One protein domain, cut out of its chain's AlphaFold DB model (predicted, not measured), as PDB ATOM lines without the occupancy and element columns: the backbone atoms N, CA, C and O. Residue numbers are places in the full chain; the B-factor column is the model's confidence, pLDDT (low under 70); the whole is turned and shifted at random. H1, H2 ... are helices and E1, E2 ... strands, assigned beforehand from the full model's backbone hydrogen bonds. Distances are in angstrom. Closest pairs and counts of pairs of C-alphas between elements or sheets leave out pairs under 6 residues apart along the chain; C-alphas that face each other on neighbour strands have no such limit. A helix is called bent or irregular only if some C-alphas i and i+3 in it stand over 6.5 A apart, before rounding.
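AT A GLANCE: This is residues 25 to 84 and 153 to 215 of the 224 residues of an uncharacterized protein of Cytophagaceae bacterium SJW1-29 (UniProt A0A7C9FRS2). Two long helices, H1 and the bent H4, run opposite ways and pack on each other in a loose, flat layout, with H1 beside the beginning of H4b and H4b running on well past H1. The hairpin E1 and E2 packs on another side of H1, the short H2 and H3 sit at one end, and after H4 the chain folds back through a long link to H5, which lies loosely beside H4. The printed part has 123 residues with five named helices and two named strands, in the order H1 H2 E1 E2 H3 H4 H5; the sheet is E1 - E2, antiparallel, and the class is mostly helix. The whole is loose, with a radius of gyration of the C-alphas of 18.3 A and spans of 60 by 39 by 21 A.

IN THESE COORDINATES: H1, residues 25 to 47, begins at C-alpha 25 (-53.870, 43.009, 49.775) and is 32.6 A long. H2 is residues 54 to 58. E1, residues 61 to 68, is 20.4 A long, and E2, residues 71 to 77, is 18.6 A. H3 is residues 80 to 84. H4, residues 156 to 189, was assigned as one helix by its hydrogen bonds but is bent: C-alphas 163 and 166 are 6.8 A apart. Its arms are H4a, residues 156 to 163, 11.1 A, and H4b, residues 166 to 189, 34.1 A, at a steep tilt of 39 degrees. H5, residues 202 to 215, is 20.4 A long and ends at C-alpha 215 (-34.519, 49.114, 21.846).

HOW THE PARTS SIT: H1 touches H4b with residues 25 to 33 alone, the closest C-alphas being those of Leu 33 and Phe 169, 6.6 A apart, at a shallow tilt of 13 degrees, opposite ways. With residues 37 to 45 alone it touches H4a, closest at Phe 41 and Tyr 157, 6.1 A between C-alphas, at a steep tilt of 46 degrees, opposite ways. The closest C-alphas of H1 and E1 are those of Ala 34 and Ala 62, 5.1 A apart. E1 and E2 form an antiparallel hairpin at 162 degrees, with N 63 and O 75 at 2.8 A and N 68 and O 71 at 2.9 A, within hydrogen-bond range. H2 is close to but not clearly touching H1, closest at the C-alphas of Glu 42 and Leu 57, 6.1 A, and likewise H3, at those of Leu 56 and Leu 82, 6.6 A. H5 is close to but not clearly touching H4a, with the C-alphas of Tyr 163 and Ala 210 at 7.4 A; H1 and H5 are apart. Every O i to N i+4 pair is within hydrogen-bond range in H1, H2, H3 and H4b, against 3 of 4 in H4a and 9 of 10 in H5.

THE WHOLE: The two C-alphas farthest apart, those of Asp 52 and Gly 190, are 60.3 A apart. Residues 85 to 152 are not printed, and C-alphas 84 and 153 are 14.2 A apart across the cut. The link from H4 to H5, residues 190 to 201, is long. The mean pLDDT of the printed part is 75.6, and 39 residues are under 70, among them 80 to 84 and 194 to 211.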
ATOM      1  N   ILE A  25     -54.912  43.373  50.751       80.50
ATOM      2  CA  ILE A  25     -53.870  43.009  49.775       80.50
ATOM      3  C   ILE A  25     -54.337  43.276  48.339       80.50
ATOM      4  O   ILE A  25     -53.559  43.780  47.533       80.50
ATOM      5  N   LEU A  26     -55.599  42.965  48.017       80.31
ATOM      6  CA  LEU A  26     -56.122  43.180  46.669       80.31
ATOM      7  C   LEU A  26     -56.243  44.673  46.403       80.31
ATOM      8  O   LEU A  26     -55.748  45.138  45.382       80.31
ATOM      9  N   GLN A  27     -56.807  45.431  47.346       81.69
ATOM     10  CA  GLN A  27     -56.886  46.884  47.235       81.69
ATOM     11  C   GLN A  27     -55.509  47.501  46.952       81.69
ATOM     12  O   GLN A  27     -55.357  48.244  45.984       81.69
ATOM     13  N   LYS A  28     -54.483  47.112  47.718       84.06
ATOM     14  CA  LYS A  28     -53.109  47.574  47.497       84.06
ATOM     15  C   LYS A  28     -52.572  47.202  46.109       84.06
ATOM     16  O   LYS A  28     -51.959  48.041  45.457       84.06
ATOM     17  N   LEU A  29     -52.816  45.978  45.632       85.69
ATOM     18  CA  LEU A  29     -52.405  45.549  44.287       85.69
ATOM     19  C   LEU A  29     -53.045  46.401  43.184       85.69
ATOM     20  O   LEU A  29     -52.372  46.764  42.221       85.69
ATOM     21  N   TYR A  30     -54.329  46.737  43.323       85.75
ATOM     22  CA  TYR A  30     -55.037  47.602  42.378       85.75
ATOM     23  C   TYR A  30     -54.552  49.059  42.442       85.75
ATOM     24  O   TYR A  30     -54.382  49.696  41.402       85.75
ATOM     25  N   GLU A  31     -54.253  49.581  43.632       85.38
ATOM     26  CA  GLU A  31     -53.633  50.903  43.791       85.38
ATOM     27  C   GLU A  31     -52.238  50.961  43.146       85.38
ATOM     28  O   GLU A  31     -51.909  51.916  42.436       85.38
ATOM     29  N   ASP A  32     -51.422  49.925  43.345       86.62
ATOM     30  CA  ASP A  32     -50.096  49.817  42.736       86.62
ATOM     31  C   ASP A  32     -50.192  49.679  41.210       86.62
ATOM     32  O   ASP A  32     -49.412  50.302  40.481       86.62
ATOM     33  N   LEU A  33     -51.176  48.926  40.706       88.50
ATOM     34  CA  LEU A  33     -51.493  48.837  39.281       88.50
ATOM     35  C   LEU A  33     -51.816  50.216  38.694       88.50
ATOM     36  O   LEU A  33     -51.269  50.576  37.647       88.50
ATOM     37  N   ALA A  34     -52.669  50.994  39.366       87.38
ATOM     38  CA  ALA A  34     -53.063  52.332  38.930       87.38
ATOM     39  C   ALA A  34     -51.844  53.261  38.817       87.38
ATOM     40  O   ALA A  34     -51.606  53.847  37.759       87.38
ATOM     41  N   LYS A  35     -51.014  53.314  39.869       88.62
ATOM     42  CA  LYS A  35     -49.798  54.149  39.923       88.62
ATOM     43  C   LYS A  35     -48.756  53.747  38.882       88.62
ATOM     44  O   LYS A  35     -48.097  54.600  38.286       88.62
ATOM     45  N   ARG A  36     -48.566  52.444  38.649       89.00
ATOM     46  CA  ARG A  36     -47.652  51.962  37.598       89.00
ATOM     47  C   ARG A  36     -48.171  52.316  36.209       89.00
ATOM     48  O   ARG A  36     -47.369  52.674  35.350       89.00
ATOM     49  N   SER A  37     -49.484  52.230  36.009       87.50
ATOM     50  CA  SER A  37     -50.127  52.587  34.744       87.50
ATOM     51  C   SER A  37     -49.962  54.070  34.435       87.50
ATOM     52  O   SER A  37     -49.506  54.409  33.349       87.50
ATOM     53  N   GLU A  38     -50.237  54.936  35.410       88.75
ATOM     54  CA  GLU A  38     -50.026  56.385  35.328       88.75
ATOM     55  C   GLU A  38     -48.597  56.724  34.877       88.75
ATOM     56  O   GLU A  38     -48.413  57.319  33.815       88.75
ATOM     57  N   ARG A  39     -47.580  56.233  35.598       90.25
ATOM     58  CA  ARG A  39     -46.166  56.473  35.257       90.25
ATOM     59  C   ARG A  39     -45.794  55.952  33.869       90.25
ATOM     60  O   ARG A  39     -45.119  56.636  33.106       90.25
ATOM     61  N   ALA A  40     -46.228  54.739  33.527       88.06
ATOM     62  CA  ALA A  40     -45.930  54.155  32.223       88.06
ATOM     63  C   ALA A  40     -46.570  54.955  31.078       88.06
ATOM     64  O   ALA A  40     -45.968  55.096  30.013       88.06
ATOM     65  N   PHE A  41     -47.765  55.505  31.293       88.06
ATOM     66  CA  PHE A  41     -48.440  56.346  30.312       88.06
ATOM     67  C   PHE A  41     -47.794  57.725  30.193       88.06
ATOM     68  O   PHE A  41     -47.594  58.181  29.067       88.06
ATOM     69  N   GLU A  42     -47.394  58.357  31.298       87.12
ATOM     70  CA  GLU A  42     -46.600  59.594  31.267       87.12
ATOM     71  C   GLU A  42     -45.309  59.416  30.458       87.12
ATOM     72  O   GLU A  42     -45.022  60.205  29.552       87.12
ATOM     73  N   ASP A  43     -44.561  58.344  30.732       87.31
ATOM     74  CA  ASP A  43     -43.331  58.009  30.015       87.31
ATOM     75  C   ASP A  43     -43.591  57.815  28.516       87.31
ATOM     76  O   ASP A  43     -42.841  58.311  27.670       87.31
ATOM     77  N   ALA A  44     -44.663  57.101  28.168       84.00
ATOM     78  CA  ALA A  44     -45.012  56.818  26.782       84.00
ATOM     79  C   ALA A  44     -45.436  58.087  26.018       84.00
ATOM     80  O   ALA A  44     -45.041  58.271  24.863       84.00
ATOM     81  N   VAL A  45     -46.161  59.000  26.671       83.38
ATOM     82  CA  VAL A  45     -46.558  60.305  26.114       83.38
ATOM     83  C   VAL A  45     -45.346  61.200  25.872       83.38
ATOM     84  O   VAL A  45     -45.241  61.799  24.796       83.38
ATOM     85  N   ARG A  46     -44.410  61.260  26.830       84.75
ATOM     86  CA  ARG A  46     -43.142  61.996  26.677       84.75
ATOM     87  C   ARG A  46     -42.320  61.434  25.522       84.75
ATOM     88  O   ARG A  46     -41.887  62.184  24.652       84.75
ATOM     89  N   ARG A  47     -42.160  60.110  25.476       82.00
ATOM     90  CA  ARG A  47     -41.363  59.400  24.464       82.00
ATOM     91  C   ARG A  47     -41.878  59.602  23.040       82.00
ATOM     92  O   ARG A  47     -41.087  59.684  22.106       82.00
ATOM     93  N   GLU A  48     -43.193  59.670  22.857       78.88
ATOM     94  CA  GLU A  48     -43.799  59.852  21.533       78.88
ATOM     95  C   GLU A  48     -43.947  61.316  21.107       78.88
ATOM     96  O   GLU A  48     -44.462  61.579  20.013       78.88
ATOM     97  N   GLY A  49     -43.492  62.259  21.944       76.06
ATOM     98  CA  GLY A  49     -43.585  63.692  21.676       76.06
ATOM     99  C   GLY A  49     -45.031  64.172  21.579       76.06
ATOM    100  O   GLY A  49     -45.341  65.070  20.802       76.06
ATOM    101  N   LEU A  50     -45.950  63.533  22.313       73.62
ATOM    102  CA  LEU A  50     -47.362  63.923  22.317       73.62
ATOM    103  C   LEU A  50     -47.649  65.120  23.231       73.62
ATOM    104  O   LEU A  50     -48.729  65.709  23.135       73.62
ATOM    105  N   VAL A  51     -46.688  65.482  24.082       70.81
ATOM    106  CA  VAL A  51     -46.756  66.623  24.994       70.81
ATOM    107  C   VAL A  51     -46.790  67.923  24.187       70.81
ATOM    108  O   VAL A  51     -45.769  68.342  23.658       70.81
ATOM    109  N   ASP A  52     -47.965  68.553  24.098       62.09
ATOM    110  CA  ASP A  52     -48.056  69.966  23.681       62.09
ATOM    111  C   ASP A  52     -47.818  70.901  24.867       62.09
ATOM    112  O   ASP A  52     -47.186  71.940  24.717       62.09
ATOM    113  N   THR A  53     -48.337  70.541  26.046       63.94
ATOM    114  CA  THR A  53     -48.272  71.348  27.273       63.94
ATOM    115  C   THR A  53     -47.990  70.462  28.487       63.94
ATOM    116  O   THR A  53     -48.344  69.283  28.493       63.94
ATOM    117  N   GLY A  54     -47.372  71.026  29.534       70.38
ATOM    118  CA  GLY A  54     -47.132  70.325  30.806       70.38
ATOM    119  C   GLY A  54     -48.425  69.837  31.472       70.38
ATOM    120  O   GLY A  54     -48.482  68.704  31.939       70.38
ATOM    121  N   GLU A  55     -49.504  70.618  31.362       68.75
ATOM    122  CA  GLU A  55     -50.853  70.244  31.817       68.75
ATOM    123  C   GLU A  55     -51.358  68.921  31.222       68.75
ATOM    124  O   GLU A  55     -52.161  68.221  31.834       68.75
ATOM    125  N   LEU A  56     -50.907  68.560  30.014       70.94
ATOM    126  CA  LEU A  56     -51.293  67.298  29.393       70.94
ATOM    127  C   LEU A  56     -50.778  66.109  30.211       70.94
ATOM    128  O   LEU A  56     -51.521  65.152  30.417       70.94
ATOM    129  N   LEU A  57     -49.532  66.195  30.685       77.69
ATOM    130  CA  LEU A  57     -48.933  65.191  31.559       77.69
ATOM    131  C   LEU A  57     -49.618  65.195  32.924       77.69
ATOM    132  O   LEU A  57     -50.013  64.141  33.396       77.69
ATOM    133  N   GLU A  58     -49.856  66.376  33.493       81.25
ATOM    134  CA  GLU A  58     -50.547  66.520  34.782       81.25
ATOM    135  C   GLU A  58     -52.003  66.028  34.753       81.25
ATOM    136  O   GLU A  58     -52.598  65.761  35.800       81.25
ATOM    137  N   SER A  59     -52.596  65.914  33.560       79.88
ATOM    138  CA  SER A  59     -53.943  65.374  33.385       79.88
ATOM    139  C   SER A  59     -54.013  63.852  33.429       79.88
ATOM    140  O   SER A  59     -55.116  63.321  33.555       79.88
ATOM    141  N   ILE A  60     -52.877  63.162  33.299       82.06
ATOM    142  CA  ILE A  60     -52.793  61.714  33.470       82.06
ATOM    143  C   ILE A  60     -52.795  61.464  34.967       82.06
ATOM    144  O   ILE A  60     -51.827  61.789  35.641       82.06
ATOM    145  N   LYS A  61     -53.898  60.933  35.492       83.31
ATOM    146  CA  LYS A  61     -54.000  60.625  36.919       83.31
ATOM    147  C   LYS A  61     -54.491  59.212  37.132       83.31
ATOM    148  O   LYS A  61     -55.460  58.785  36.494       83.31
ATOM    149  N   ALA A  62     -53.850  58.502  38.055       78.44
ATOM    150  CA  ALA A  62     -54.398  57.263  38.586       78.44
ATOM    151  C   ALA A  62     -55.803  57.544  39.150       78.44
ATOM    152  O   ALA A  62     -55.986  58.396  40.020       78.44
ATOM    153  N   GLY A  63     -56.810  56.878  38.590       70.00
ATOM    154  CA  GLY A  63     -58.189  56.970  39.047       70.00
ATOM    155  C   GLY A  63     -58.395  56.186  40.339       70.00
ATOM    156  O   GLY A  63     -57.580  55.351  40.734       70.00
ATOM    157  N   THR A  64     -59.506  56.470  41.008       65.69
ATOM    158  CA  THR A  64     -59.896  55.803  42.249       65.69
ATOM    159  C   THR A  64     -60.176  54.319  42.018       65.69
ATOM    160  O   THR A  64     -60.728  53.929  40.986       65.69
ATOM    161  N   VAL A  65     -59.793  53.491  42.993       69.44
ATOM    162  CA  VAL A  65     -60.223  52.092  43.061       69.44
ATOM    163  C   VAL A  65     -61.662  52.098  43.564       69.44
ATOM    164  O   VAL A  65     -61.913  52.388  44.732       69.44
ATOM    165  N   GLU A  66     -62.615  51.840  42.674       70.12
ATOM    166  CA  GLU A  66     -64.017  51.728  43.059       70.12
ATOM    167  C   GLU A  66     -64.314  50.271  43.405       70.12
ATOM    168  O   GLU A  66     -64.231  49.363  42.571       70.12
ATOM    169  N   VAL A  67     -64.661  50.051  44.670       69.50
ATOM    170  CA  VAL A  67     -65.130  48.757  45.156       69.50
ATOM    171  C   VAL A  67     -66.646  48.718  44.974       69.50
ATOM    172  O   VAL A  67     -67.416  49.135  45.835       69.50
ATOM    173  N   GLY A  68     -67.084  48.249  43.808       65.38
ATOM    174  CA  GLY A  68     -68.475  47.863  43.588       65.38
ATOM    175  C   GLY A  68     -68.734  46.483  44.191       65.38
ATOM    176  O   GLY A  68     -67.829  45.655  44.265       65.38
ATOM    177  N   GLY A  69     -69.978  46.187  44.581       69.00
ATOM    178  CA  GLY A  69     -70.295  44.987  45.374       69.00
ATOM    179  C   GLY A  69     -69.718  43.655  44.856       69.00
ATOM    180  O   GLY A  69     -69.377  42.797  45.661       69.00
ATOM    181  N   LYS A  70     -69.569  43.469  43.533       69.62
ATOM    182  CA  LYS A  70     -68.954  42.262  42.933       69.62
ATOM    183  C   LYS A  70     -67.710  42.534  42.083       69.62
ATOM    184  O   LYS A  70     -67.184  41.607  41.473       69.62
ATOM    185  N   THR A  71     -67.261  43.781  41.980       68.38
ATOM    186  CA  THR A  71     -66.221  44.174  41.023       68.38
ATOM    187  C   THR A  71     -65.331  45.249  41.617       68.38
ATOM    188  O   THR A  71     -65.829  46.294  42.025       68.38
ATOM    189  N   ILE A  72     -64.022  45.014  41.595       68.25
ATOM    190  CA  ILE A  72     -63.022  46.052  41.840       68.25
ATOM    191  C   ILE A  72     -62.641  46.626  40.478       68.25
ATOM    192  O   ILE A  72     -62.148  45.893  39.615       68.25
ATOM    193  N   SER A  73     -62.912  47.909  40.263       72.19
ATOM    194  CA  SER A  73     -62.495  48.620  39.058       72.19
ATOM    195  C   SER A  73     -61.369  49.592  39.390       72.19
ATOM    196  O   SER A  73     -61.321  50.220  40.446       72.19
ATOM    197  N   THR A  74     -60.425  49.707  38.465       73.12
ATOM    198  CA  THR A  74     -59.349  50.694  38.517       73.12
ATOM    199  C   THR A  74     -59.361  51.425  37.194       73.12
ATOM    200  O   THR A  74     -59.367  50.799  36.133       73.12
ATOM    201  N   SER A  75     -59.399  52.748  37.253       74.31
ATOM    202  CA  SER A  75     -59.396  53.599  36.070       74.31
ATOM    203  C   SER A  75     -58.134  54.452  36.044       74.31
ATOM    204  O   SER A  75     -57.508  54.687  37.073       74.31
ATOM    205  N   VAL A  76     -57.731  54.901  34.859       75.38
ATOM    206  CA  VAL A  76     -56.768  55.995  34.700       75.38
ATOM    207  C   VAL A  76     -57.496  57.080  33.929       75.38
ATOM    208  O   VAL A  76     -58.105  56.808  32.890       75.38
ATOM    209  N   LEU A  77     -57.500  58.286  34.483       76.00
ATOM    210  CA  LEU A  77     -58.217  59.427  33.935       76.00
ATOM    211  C   LEU A  77     -57.250  60.279  33.110       76.00
ATOM    212  O   LEU A  77     -56.081  60.422  33.459       76.00
ATOM    213  N   PHE A  78     -57.757  60.842  32.012       71.25
ATOM    214  CA  PHE A  78     -57.005  61.714  31.109       71.25
ATOM    215  C   PHE A  78     -57.863  62.915  30.709       71.25
ATOM    216  O   PHE A  78     -59.086  62.796  30.591       71.25
ATOM    217  N   SER A  79     -57.236  64.057  30.411       70.81
ATOM    218  CA  SER A  79     -57.954  65.191  29.814       70.81
ATOM    219  C   SER A  79     -58.477  64.874  28.406       70.81
ATOM    220  O   SER A  79     -57.888  64.107  27.637       70.81
ATOM    221  N   THR A  80     -59.567  65.539  28.010       62.88
ATOM    222  CA  THR A  80     -60.155  65.432  26.661       62.88
ATOM    223  C   THR A  80     -59.145  65.754  25.553       62.88
ATOM    224  O   THR A  80     -59.222  65.193  24.462       62.88
ATOM    225  N   LEU A  81     -58.161  66.615  25.829       62.00
ATOM    226  CA  LEU A  81     -57.121  67.018  24.878       62.00
ATOM    227  C   LEU A  81     -56.152  65.877  24.537       62.00
ATOM    228  O   LEU A  81     -55.744  65.724  23.387       62.00
ATOM    229  N   LEU A  82     -55.866  65.009  25.503       63.34
ATOM    230  CA  LEU A  82     -55.061  63.806  25.304       63.34
ATOM    231  C   LEU A  82     -55.788  62.794  24.412       63.34
ATOM    232  O   LEU A  82     -55.206  62.245  23.475       63.34
ATOM    233  N   ARG A  83     -57.102  62.653  24.617       62.16
ATOM    234  CA  ARG A  83     -57.978  61.835  23.768       62.16
ATOM    235  C   ARG A  83     -58.012  62.339  22.323       62.16
ATOM    236  O   ARG A  83     -57.972  61.531  21.401       62.16
ATOM    237  N   LEU A  84     -58.022  63.658  22.120       63.16
ATOM    238  CA  LEU A  84     -57.987  64.271  20.785       63.16
ATOM    239  C   LEU A  84     -56.726  63.879  19.991       63.16
ATOM    240  O   LEU A  84     -56.776  63.713  18.775       63.16
ATOM    241  N   TYR A 153     -51.412  53.560  13.406       59.78
ATOM    242  CA  TYR A 153     -51.608  53.083  14.775       59.78
ATOM    243  C   TYR A 153     -50.345  53.349  15.600       59.78
ATOM    244  O   TYR A 153     -49.297  52.770  15.324       59.78
ATOM    245  N   ARG A 154     -50.450  54.214  16.611       64.06
ATOM    246  CA  ARG A 154     -49.486  54.285  17.705       64.06
ATOM    247  C   ARG A 154     -50.200  53.688  18.907       64.06
ATOM    248  O   ARG A 154     -51.026  54.348  19.520       64.06
ATOM    249  N   GLY A 155     -49.971  52.412  19.191       69.00
ATOM    250  CA  GLY A 155     -50.561  51.731  20.344       69.00
ATOM    251  C   GLY A 155     -49.938  52.177  21.659       69.00
ATOM    252  O   GLY A 155     -49.560  51.326  22.441       69.00
ATOM    253  N   ILE A 156     -49.787  53.480  21.896       77.94
ATOM    254  CA  ILE A 156     -48.908  54.041  22.932       77.94
ATOM    255  C   ILE A 156     -49.286  53.497  24.309       77.94
ATOM    256  O   ILE A 156     -48.446  52.933  25.000       77.94
ATOM    257  N   TYR A 157     -50.567  53.578  24.664       78.06
ATOM    258  CA  TYR A 157     -51.063  53.053  25.937       78.06
ATOM    259  C   TYR A 157     -51.282  51.544  25.901       78.06
ATOM    260  O   TYR A 157     -50.975  50.850  26.863       78.06
ATOM    261  N   ASN A 158     -51.795  51.020  24.786       80.50
ATOM    262  CA  ASN A 158     -52.130  49.602  24.672       80.50
ATOM    263  C   ASN A 158     -50.884  48.702  24.712       80.50
ATOM    264  O   ASN A 158     -50.937  47.607  25.260       80.50
ATOM    265  N   GLU A 159     -49.764  49.154  24.150       82.31
ATOM    266  CA  GLU A 159     -48.488  48.442  24.207       82.31
ATOM    267  C   GLU A 159     -47.936  48.429  25.636       82.31
ATOM    268  O   GLU A 159     -47.589  47.357  26.132       82.31
ATOM    269  N   GLU A 160     -47.929  49.567  26.338       86.00
ATOM    270  CA  GLU A 160     -47.507  49.610  27.747       86.00
ATOM    271  C   GLU A 160     -48.421  48.745  28.629       86.00
ATOM    272  O   GLU A 160     -47.944  47.962  29.454       86.00
ATOM    273  N   LEU A 161     -49.736  48.807  28.407       83.50
ATOM    274  CA  LEU A 161     -50.707  48.006  29.146       83.50
ATOM    275  C   LEU A 161     -50.478  46.506  28.928       83.50
ATOM    276  O   LEU A 161     -50.350  45.747  29.888       83.50
ATOM    277  N   LYS A 162     -50.381  46.083  27.666       82.56
ATOM    278  CA  LYS A 162     -50.285  44.673  27.284       82.56
ATOM    279  C   LYS A 162     -48.941  44.045  27.629       82.56
ATOM    280  O   LYS A 162     -48.910  42.886  28.034       82.56
ATOM    281  N   TYR A 163     -47.841  44.761  27.414       86.19
ATOM    282  CA  TYR A 163     -46.500  44.173  27.481       86.19
ATOM    283  C   TYR A 163     -45.760  44.465  28.784       86.19
ATOM    284  O   TYR A 163     -44.799  43.761  29.086       86.19
ATOM    285  N   ARG A 164     -46.186  45.468  29.560       84.75
ATOM    286  CA  ARG A 164     -45.490  45.879  30.786       84.75
ATOM    287  C   ARG A 164     -46.377  45.781  32.018       84.75
ATOM    288  O   ARG A 164     -45.995  45.140  32.989       84.75
ATOM    289  N   ILE A 165     -47.552  46.399  31.974       87.75
ATOM    290  CA  ILE A 165     -48.398  46.566  33.159       87.75
ATOM    291  C   ILE A 165     -49.132  45.263  33.506       87.75
ATOM    292  O   ILE A 165     -48.979  44.755  34.615       87.75
ATOM    293  N   LEU A 166     -49.901  44.704  32.565       86.75
ATOM    294  CA  LEU A 166     -50.721  43.513  32.815       86.75
ATOM    295  C   LEU A 166     -49.898  42.272  33.180       86.75
ATOM    296  O   LEU A 166     -50.271  41.614  34.148       86.75
ATOM    297  N   PRO A 167     -48.791  41.933  32.485       88.81
ATOM    298  CA  PRO A 167     -48.002  40.761  32.851       88.81
ATOM    299  C   PRO A 167     -47.489  40.846  34.288       88.81
ATOM    300  O   PRO A 167     -47.651  39.899  35.047       88.81
ATOM    301  N   GLN A 168     -46.958  42.006  34.690       86.81
ATOM    302  CA  GLN A 168     -46.480  42.199  36.054       86.81
ATOM    303  C   GLN A 168     -47.619  42.109  37.075       86.81
ATOM    304  O   GLN A 168     -47.455  41.499  38.123       86.81
ATOM    305  N   PHE A 169     -48.783  42.683  36.768       88.06
ATOM    306  CA  PHE A 169     -49.951  42.590  37.640       88.06
ATOM    307  C   PHE A 169     -50.407  41.146  37.861       88.06
ATOM    308  O   PHE A 169     -50.714  40.774  38.988       88.06
ATOM    309  N   TYR A 170     -50.426  40.322  36.810       89.44
ATOM    310  CA  TYR A 170     -50.776  38.907  36.941       89.44
ATOM    311  C   TYR A 170     -49.773  38.134  37.800       89.44
ATOM    312  O   TYR A 170     -50.193  37.291  38.591       89.44
ATOM    313  N   GLU A 171     -48.478  38.434  37.687       87.94
ATOM    314  CA  GLU A 171     -47.458  37.835  38.553       87.94
ATOM    315  C   GLU A 171     -47.625  38.267  40.012       87.94
ATOM    316  O   GLU A 171     -47.633  37.419  40.904       87.94
ATOM    317  N   ASP A 172     -47.851  39.559  40.256       85.81
ATOM    318  CA  ASP A 172     -48.081  40.086  41.602       85.81
ATOM    319  C   ASP A 172     -49.354  39.471  42.225       85.81
ATOM    320  O   ASP A 172     -49.361  39.080  43.395       85.81
ATOM    321  N   LEU A 173     -50.418  39.310  41.428       86.69
ATOM    322  CA  LEU A 173     -51.662  38.664  41.845       86.69
ATOM    323  C   LEU A 173     -51.446  37.182  42.175       86.69
ATOM    324  O   LEU A 173     -51.922  36.708  43.204       86.69
ATOM    325  N   LYS A 174     -50.717  36.448  41.327       86.25
ATOM    326  CA  LYS A 174     -50.389  35.031  41.543       86.25
ATOM    327  C   LYS A 174     -49.543  34.837  42.803       86.25
ATOM    328  O   LYS A 174     -49.789  33.912  43.575       86.25
ATOM    329  N   ALA A 175     -48.571  35.717  43.035       83.00
ATOM    330  CA  ALA A 175     -47.773  35.704  44.251       83.00
ATOM    331  C   ALA A 175     -48.661  35.935  45.484       83.00
ATOM    332  O   ALA A 175     -48.635  35.133  46.419       83.00
ATOM    333  N   ALA A 176     -49.520  36.956  45.458       80.94
ATOM    334  CA  ALA A 176     -50.422  37.260  46.566       80.94
ATOM    335  C   ALA A 176     -51.414  36.124  46.871       80.94
ATOM    336  O   ALA A 176     -51.611  35.785  48.038       80.94
ATOM    337  N   THR A 177     -52.010  35.496  45.850       83.19
ATOM    338  CA  THR A 177     -52.940  34.373  46.055       83.19
ATOM    339  C   THR A 177     -52.237  33.142  46.606       83.19
ATOM    340  O   THR A 177     -52.812  32.455  47.451       83.19
ATOM    341  N   SER A 178     -50.999  32.872  46.181       81.81
ATOM    342  CA  SER A 178     -50.207  31.761  46.716       81.81
ATOM    343  C   SER A 178     -49.901  31.948  48.204       81.81
ATOM    344  O   SER A 178     -50.169  31.044  48.991       81.81
ATOM    345  N   VAL A 179     -49.457  33.143  48.611       79.50
ATOM    346  CA  VAL A 179     -49.181  33.476  50.018       79.50
ATOM    347  C   VAL A 179     -50.450  33.377  50.861       79.50
ATOM    348  O   VAL A 179     -50.440  32.742  51.911       79.50
ATOM    349  N   TYR A 180     -51.560  33.940  50.382       80.31
ATOM    350  CA  TYR A 180     -52.833  33.891  51.101       80.31
ATOM    351  C   TYR A 180     -53.356  32.457  51.270       80.31
ATOM    352  O   TYR A 180     -53.854  32.078  52.331       80.31
ATOM    353  N   SER A 181     -53.223  31.642  50.222       82.12
ATOM    354  CA  SER A 181     -53.644  30.240  50.243       82.12
ATOM    355  C   SER A 181     -52.795  29.421  51.218       82.12
ATOM    356  O   SER A 181     -53.337  28.578  51.925       82.12
ATOM    357  N   LEU A 182     -51.489  29.698  51.303       80.12
ATOM    358  CA  LEU A 182     -50.592  29.074  52.278       80.12
ATOM    359  C   LEU A 182     -50.961  29.437  53.713       80.12
ATOM    360  O   LEU A 182     -51.136  28.537  54.526       80.12
ATOM    361  N   GLN A 183     -51.164  30.726  53.993       76.88
ATOM    362  CA  GLN A 183     -51.600  31.197  55.313       76.88
ATOM    363  C   GLN A 183     -52.928  30.554  55.726       76.88
ATOM    364  O   GLN A 183     -53.063  30.046  56.834       76.88
ATOM    365  N   SER A 184     -53.889  30.490  54.800       77.69
ATOM    366  CA  SER A 184     -55.187  29.855  55.054       77.69
ATOM    367  C   SER A 184     -55.056  28.354  55.352       77.69
ATOM    368  O   SER A 184     -55.796  27.819  56.177       77.69
ATOM    369  N   LEU A 185     -54.130  27.658  54.682       81.31
ATOM    370  CA  LEU A 185     -53.862  26.237  54.922       81.31
ATOM    371  C   LEU A 185     -53.145  26.004  56.254       81.31
ATOM    372  O   LEU A 185     -53.518  25.079  56.974       81.31
ATOM    373  N   GLU A 186     -52.164  26.836  56.596       79.94
ATOM    374  CA  GLU A 186     -51.458  26.792  57.879       79.94
ATOM    375  C   GLU A 186     -52.437  27.006  59.045       79.94
ATOM    376  O   GLU A 186     -52.467  26.210  59.984       79.94
ATOM    377  N   GLU A 187     -53.319  28.005  58.946       78.69
ATOM    378  CA  GLU A 187     -54.365  28.268  59.943       78.69
ATOM    379  C   GLU A 187     -55.358  27.103  60.086       78.69
ATOM    380  O   GLU A 187     -55.791  26.780  61.197       78.69
ATOM    381  N   ALA A 188     -55.733  26.469  58.971       83.44
ATOM    382  CA  ALA A 188     -56.705  25.380  58.964       83.44
ATOM    383  C   ALA A 188     -56.125  24.054  59.480       83.44
ATOM    384  O   ALA A 188     -56.825  23.297  60.157       83.44
ATOM    385  N   LEU A 189     -54.870  23.754  59.137       86.62
ATOM    386  CA  LEU A 189     -54.243  22.456  59.394       86.62
ATOM    387  C   LEU A 189     -53.326  22.462  60.624       86.62
ATOM    388  O   LEU A 189     -53.115  21.406  61.214       86.62
ATOM    389  N   GLY A 190     -52.813  23.625  61.037       85.81
ATOM    390  CA  GLY A 190     -51.896  23.763  62.172       85.81
ATOM    391  C   GLY A 190     -50.491  23.209  61.916       85.81
ATOM    392  O   GLY A 190     -49.779  22.909  62.873       85.81
ATOM    393  N   PHE A 191     -50.108  23.045  60.648       81.88
ATOM    394  CA  PHE A 191     -48.767  22.640  60.227       81.88
ATOM    395  C   PHE A 191     -48.158  23.727  59.347       81.88
ATOM    396  O   PHE A 191     -48.866  24.318  58.536       81.88
ATOM    397  N   ASP A 192     -46.851  23.933  59.486       76.88
ATOM    398  CA  ASP A 192     -46.080  24.824  58.621       76.88
ATOM    399  C   ASP A 192     -46.041  24.243  57.196       76.88
ATOM    400  O   ASP A 192     -45.544  23.133  56.971       76.88
ATOM    401  N   VAL A 193     -46.636  24.960  56.239       72.81
ATOM    402  CA  VAL A 193     -46.686  24.563  54.828       72.81
ATOM    403  C   VAL A 193     -45.752  25.469  54.033       72.81
ATOM    404  O   VAL A 193     -46.125  26.562  53.614       72.81
ATOM    405  N   SER A 194     -44.545  24.985  53.742       69.88
ATOM    406  CA  SER A 194     -43.646  25.651  52.796       69.88
ATOM    407  C   SER A 194     -43.948  25.194  51.367       69.88
ATOM    408  O   SER A 194     -43.736  24.024  51.033       69.88
ATOM    409  N   VAL A 195     -44.395  26.097  50.492       64.31
ATOM    410  CA  VAL A 195     -44.407  25.832  49.045       64.31
ATOM    411  C   VAL A 195     -43.146  26.434  48.438       64.31
ATOM    412  O   VAL A 195     -42.908  27.629  48.617       64.31
ATOM    413  N   PRO A 196     -42.332  25.648  47.712       59.97
ATOM    414  CA  PRO A 196     -41.224  26.206  46.958       59.97
ATOM    415  C   PRO A 196     -41.795  27.178  45.926       59.97
ATOM    416  O   PRO A 196     -42.554  26.786  45.037       59.97
ATOM    417  N   THR A 197     -41.466  28.462  46.055       55.91
ATOM    418  CA  THR A 197     -41.814  29.448  45.038       55.91
ATOM    419  C   THR A 197     -41.090  29.061  43.751       55.91
ATOM    420  O   THR A 197     -39.864  28.923  43.759       55.91
ATOM    421  N   PRO A 198     -41.807  28.841  42.634       54.19
ATOM    422  CA  PRO A 198     -41.143  28.564  41.375       54.19
ATOM    423  C   PRO A 198     -40.309  29.797  41.013       54.19
ATOM    424  O   PRO A 198     -40.848  30.882  40.797       54.19
ATOM    425  N   SER A 199     -38.985  29.638  40.987       57.56
ATOM    426  CA  SER A 199     -38.030  30.650  40.532       57.56
ATOM    427  C   SER A 199     -38.118  30.763  39.006       57.56
ATOM    428  O   SER A 199     -37.223  30.338  38.275       57.56
ATOM    429  N   ASP A 200     -39.264  31.202  38.498       56.78
ATOM    430  CA  ASP A 200     -39.607  31.001  37.096       56.78
ATOM    431  C   ASP A 200     -39.004  32.110  36.218       56.78
ATOM    432  O   ASP A 200     -39.589  33.168  35.977       56.78
ATOM    433  N   GLY A 201     -37.791  31.858  35.716       53.53
ATOM    434  CA  GLY A 201     -37.093  32.698  34.735       53.53
ATOM    435  C   GLY A 201     -37.809  32.825  33.379       53.53
ATOM    436  O   GLY A 201     -37.373  33.603  32.526       53.53
ATOM    437  N   MET A 202     -38.924  32.115  33.159       52.69
ATOM    438  CA  MET A 202     -39.673  32.152  31.896       52.69
ATOM    439  C   MET A 202     -40.292  33.520  31.579       52.69
ATOM    440  O   MET A 202     -40.337  33.914  30.409       52.69
ATOM    441  N   ASN A 203     -40.722  34.285  32.586       55.47
ATOM    442  CA  ASN A 203     -41.232  35.638  32.347       55.47
ATOM    443  C   ASN A 203     -40.112  36.654  32.133       55.47
ATOM    444  O   ASN A 203     -40.257  37.536  31.287       55.47
ATOM    445  N   ALA A 204     -38.968  36.486  32.802       54.94
ATOM    446  CA  ALA A 204     -37.803  37.337  32.584       54.94
ATOM    447  C   ALA A 204     -37.335  37.274  31.122       54.94
ATOM    448  O   ALA A 204     -37.079  38.313  30.522       54.94
ATOM    449  N   GLY A 205     -37.329  36.085  30.505       61.00
ATOM    450  CA  GLY A 205     -36.982  35.927  29.088       61.00
ATOM    451  C   GLY A 205     -37.949  36.636  28.132       61.00
ATOM    452  O   GLY A 205     -37.517  37.282  27.177       61.00
ATOM    453  N   ARG A 206     -39.261  36.578  28.397       59.66
ATOM    454  CA  ARG A 206     -40.279  37.281  27.590       59.66
ATOM    455  C   ARG A 206     -40.218  38.796  27.762       59.66
ATOM    456  O   ARG A 206     -40.330  39.520  26.774       59.66
ATOM    457  N   ILE A 207     -40.007  39.260  28.992       54.69
ATOM    458  CA  ILE A 207     -39.802  40.674  29.304       54.69
ATOM    459  C   ILE A 207     -38.524  41.152  28.604       54.69
ATOM    460  O   ILE A 207     -38.589  42.089  27.818       54.69
ATOM    461  N   GLN A 208     -37.400  40.450  28.749       68.00
ATOM    462  CA  GLN A 208     -36.141  40.801  28.086       68.00
ATOM    463  C   GLN A 208     -36.269  40.826  26.556       68.00
ATOM    464  O   GLN A 208     -35.776  41.745  25.908       68.00
ATOM    465  N   ALA A 209     -36.973  39.861  25.959       69.25
ATOM    466  CA  ALA A 209     -37.223  39.845  24.519       69.25
ATOM    467  C   ALA A 209     -38.063  41.052  24.060       69.25
ATOM    468  O   ALA A 209     -37.768  41.648  23.024       69.25
ATOM    469  N   ALA A 210     -39.074  41.452  24.841       66.06
ATOM    470  CA  ALA A 210     -39.861  42.653  24.569       66.06
ATOM    471  C   ALA A 210     -39.020  43.938  24.687       66.06
ATOM    472  O   ALA A 210     -39.179  44.848  23.872       66.06
ATOM    473  N   TRP A 211     -38.092  43.998  25.647       63.81
ATOM    474  CA  TRP A 211     -37.157  45.115  25.807       63.81
ATOM    475  C   TRP A 211     -36.170  45.198  24.636       63.81
ATOM    476  O   TRP A 211     -36.042  46.249  24.014       63.81
ATOM    477  N   ASN A 212     -35.585  44.074  24.224       75.81
ATOM    478  CA  ASN A 212     -34.672  44.027  23.080       75.81
ATOM    479  C   ASN A 212     -35.371  44.434  21.764       75.81
ATOM    480  O   ASN A 212     -34.811  45.164  20.940       75.81
ATOM    481  N   ALA A 213     -36.621  43.996  21.559       71.62
ATOM    482  CA  ALA A 213     -37.434  44.391  20.404       71.62
ATOM    483  C   ALA A 213     -37.804  45.888  20.420       71.62
ATOM    484  O   ALA A 213     -37.987  46.510  19.369       71.62
ATOM    485  N   ARG A 214     -37.920  46.477  21.613       64.75
ATOM    486  CA  ARG A 214     -38.167  47.907  21.816       64.75
ATOM    487  C   ARG A 214     -36.924  48.738  21.508       64.75
ATOM    488  O   ARG A 214     -37.027  49.690  20.736       64.75
ATOM    489  N   ASP A 215     -35.768  48.368  22.044       67.62
ATOM    490  CA  ASP A 215     -34.519  49.114  21.846       67.62
ATOM    491  C   ASP A 215     -34.100  49.120  20.376       67.62
ATOM    492  O   ASP A 215     -33.725  50.156  19.827       67.62
TER     493      ASP A 215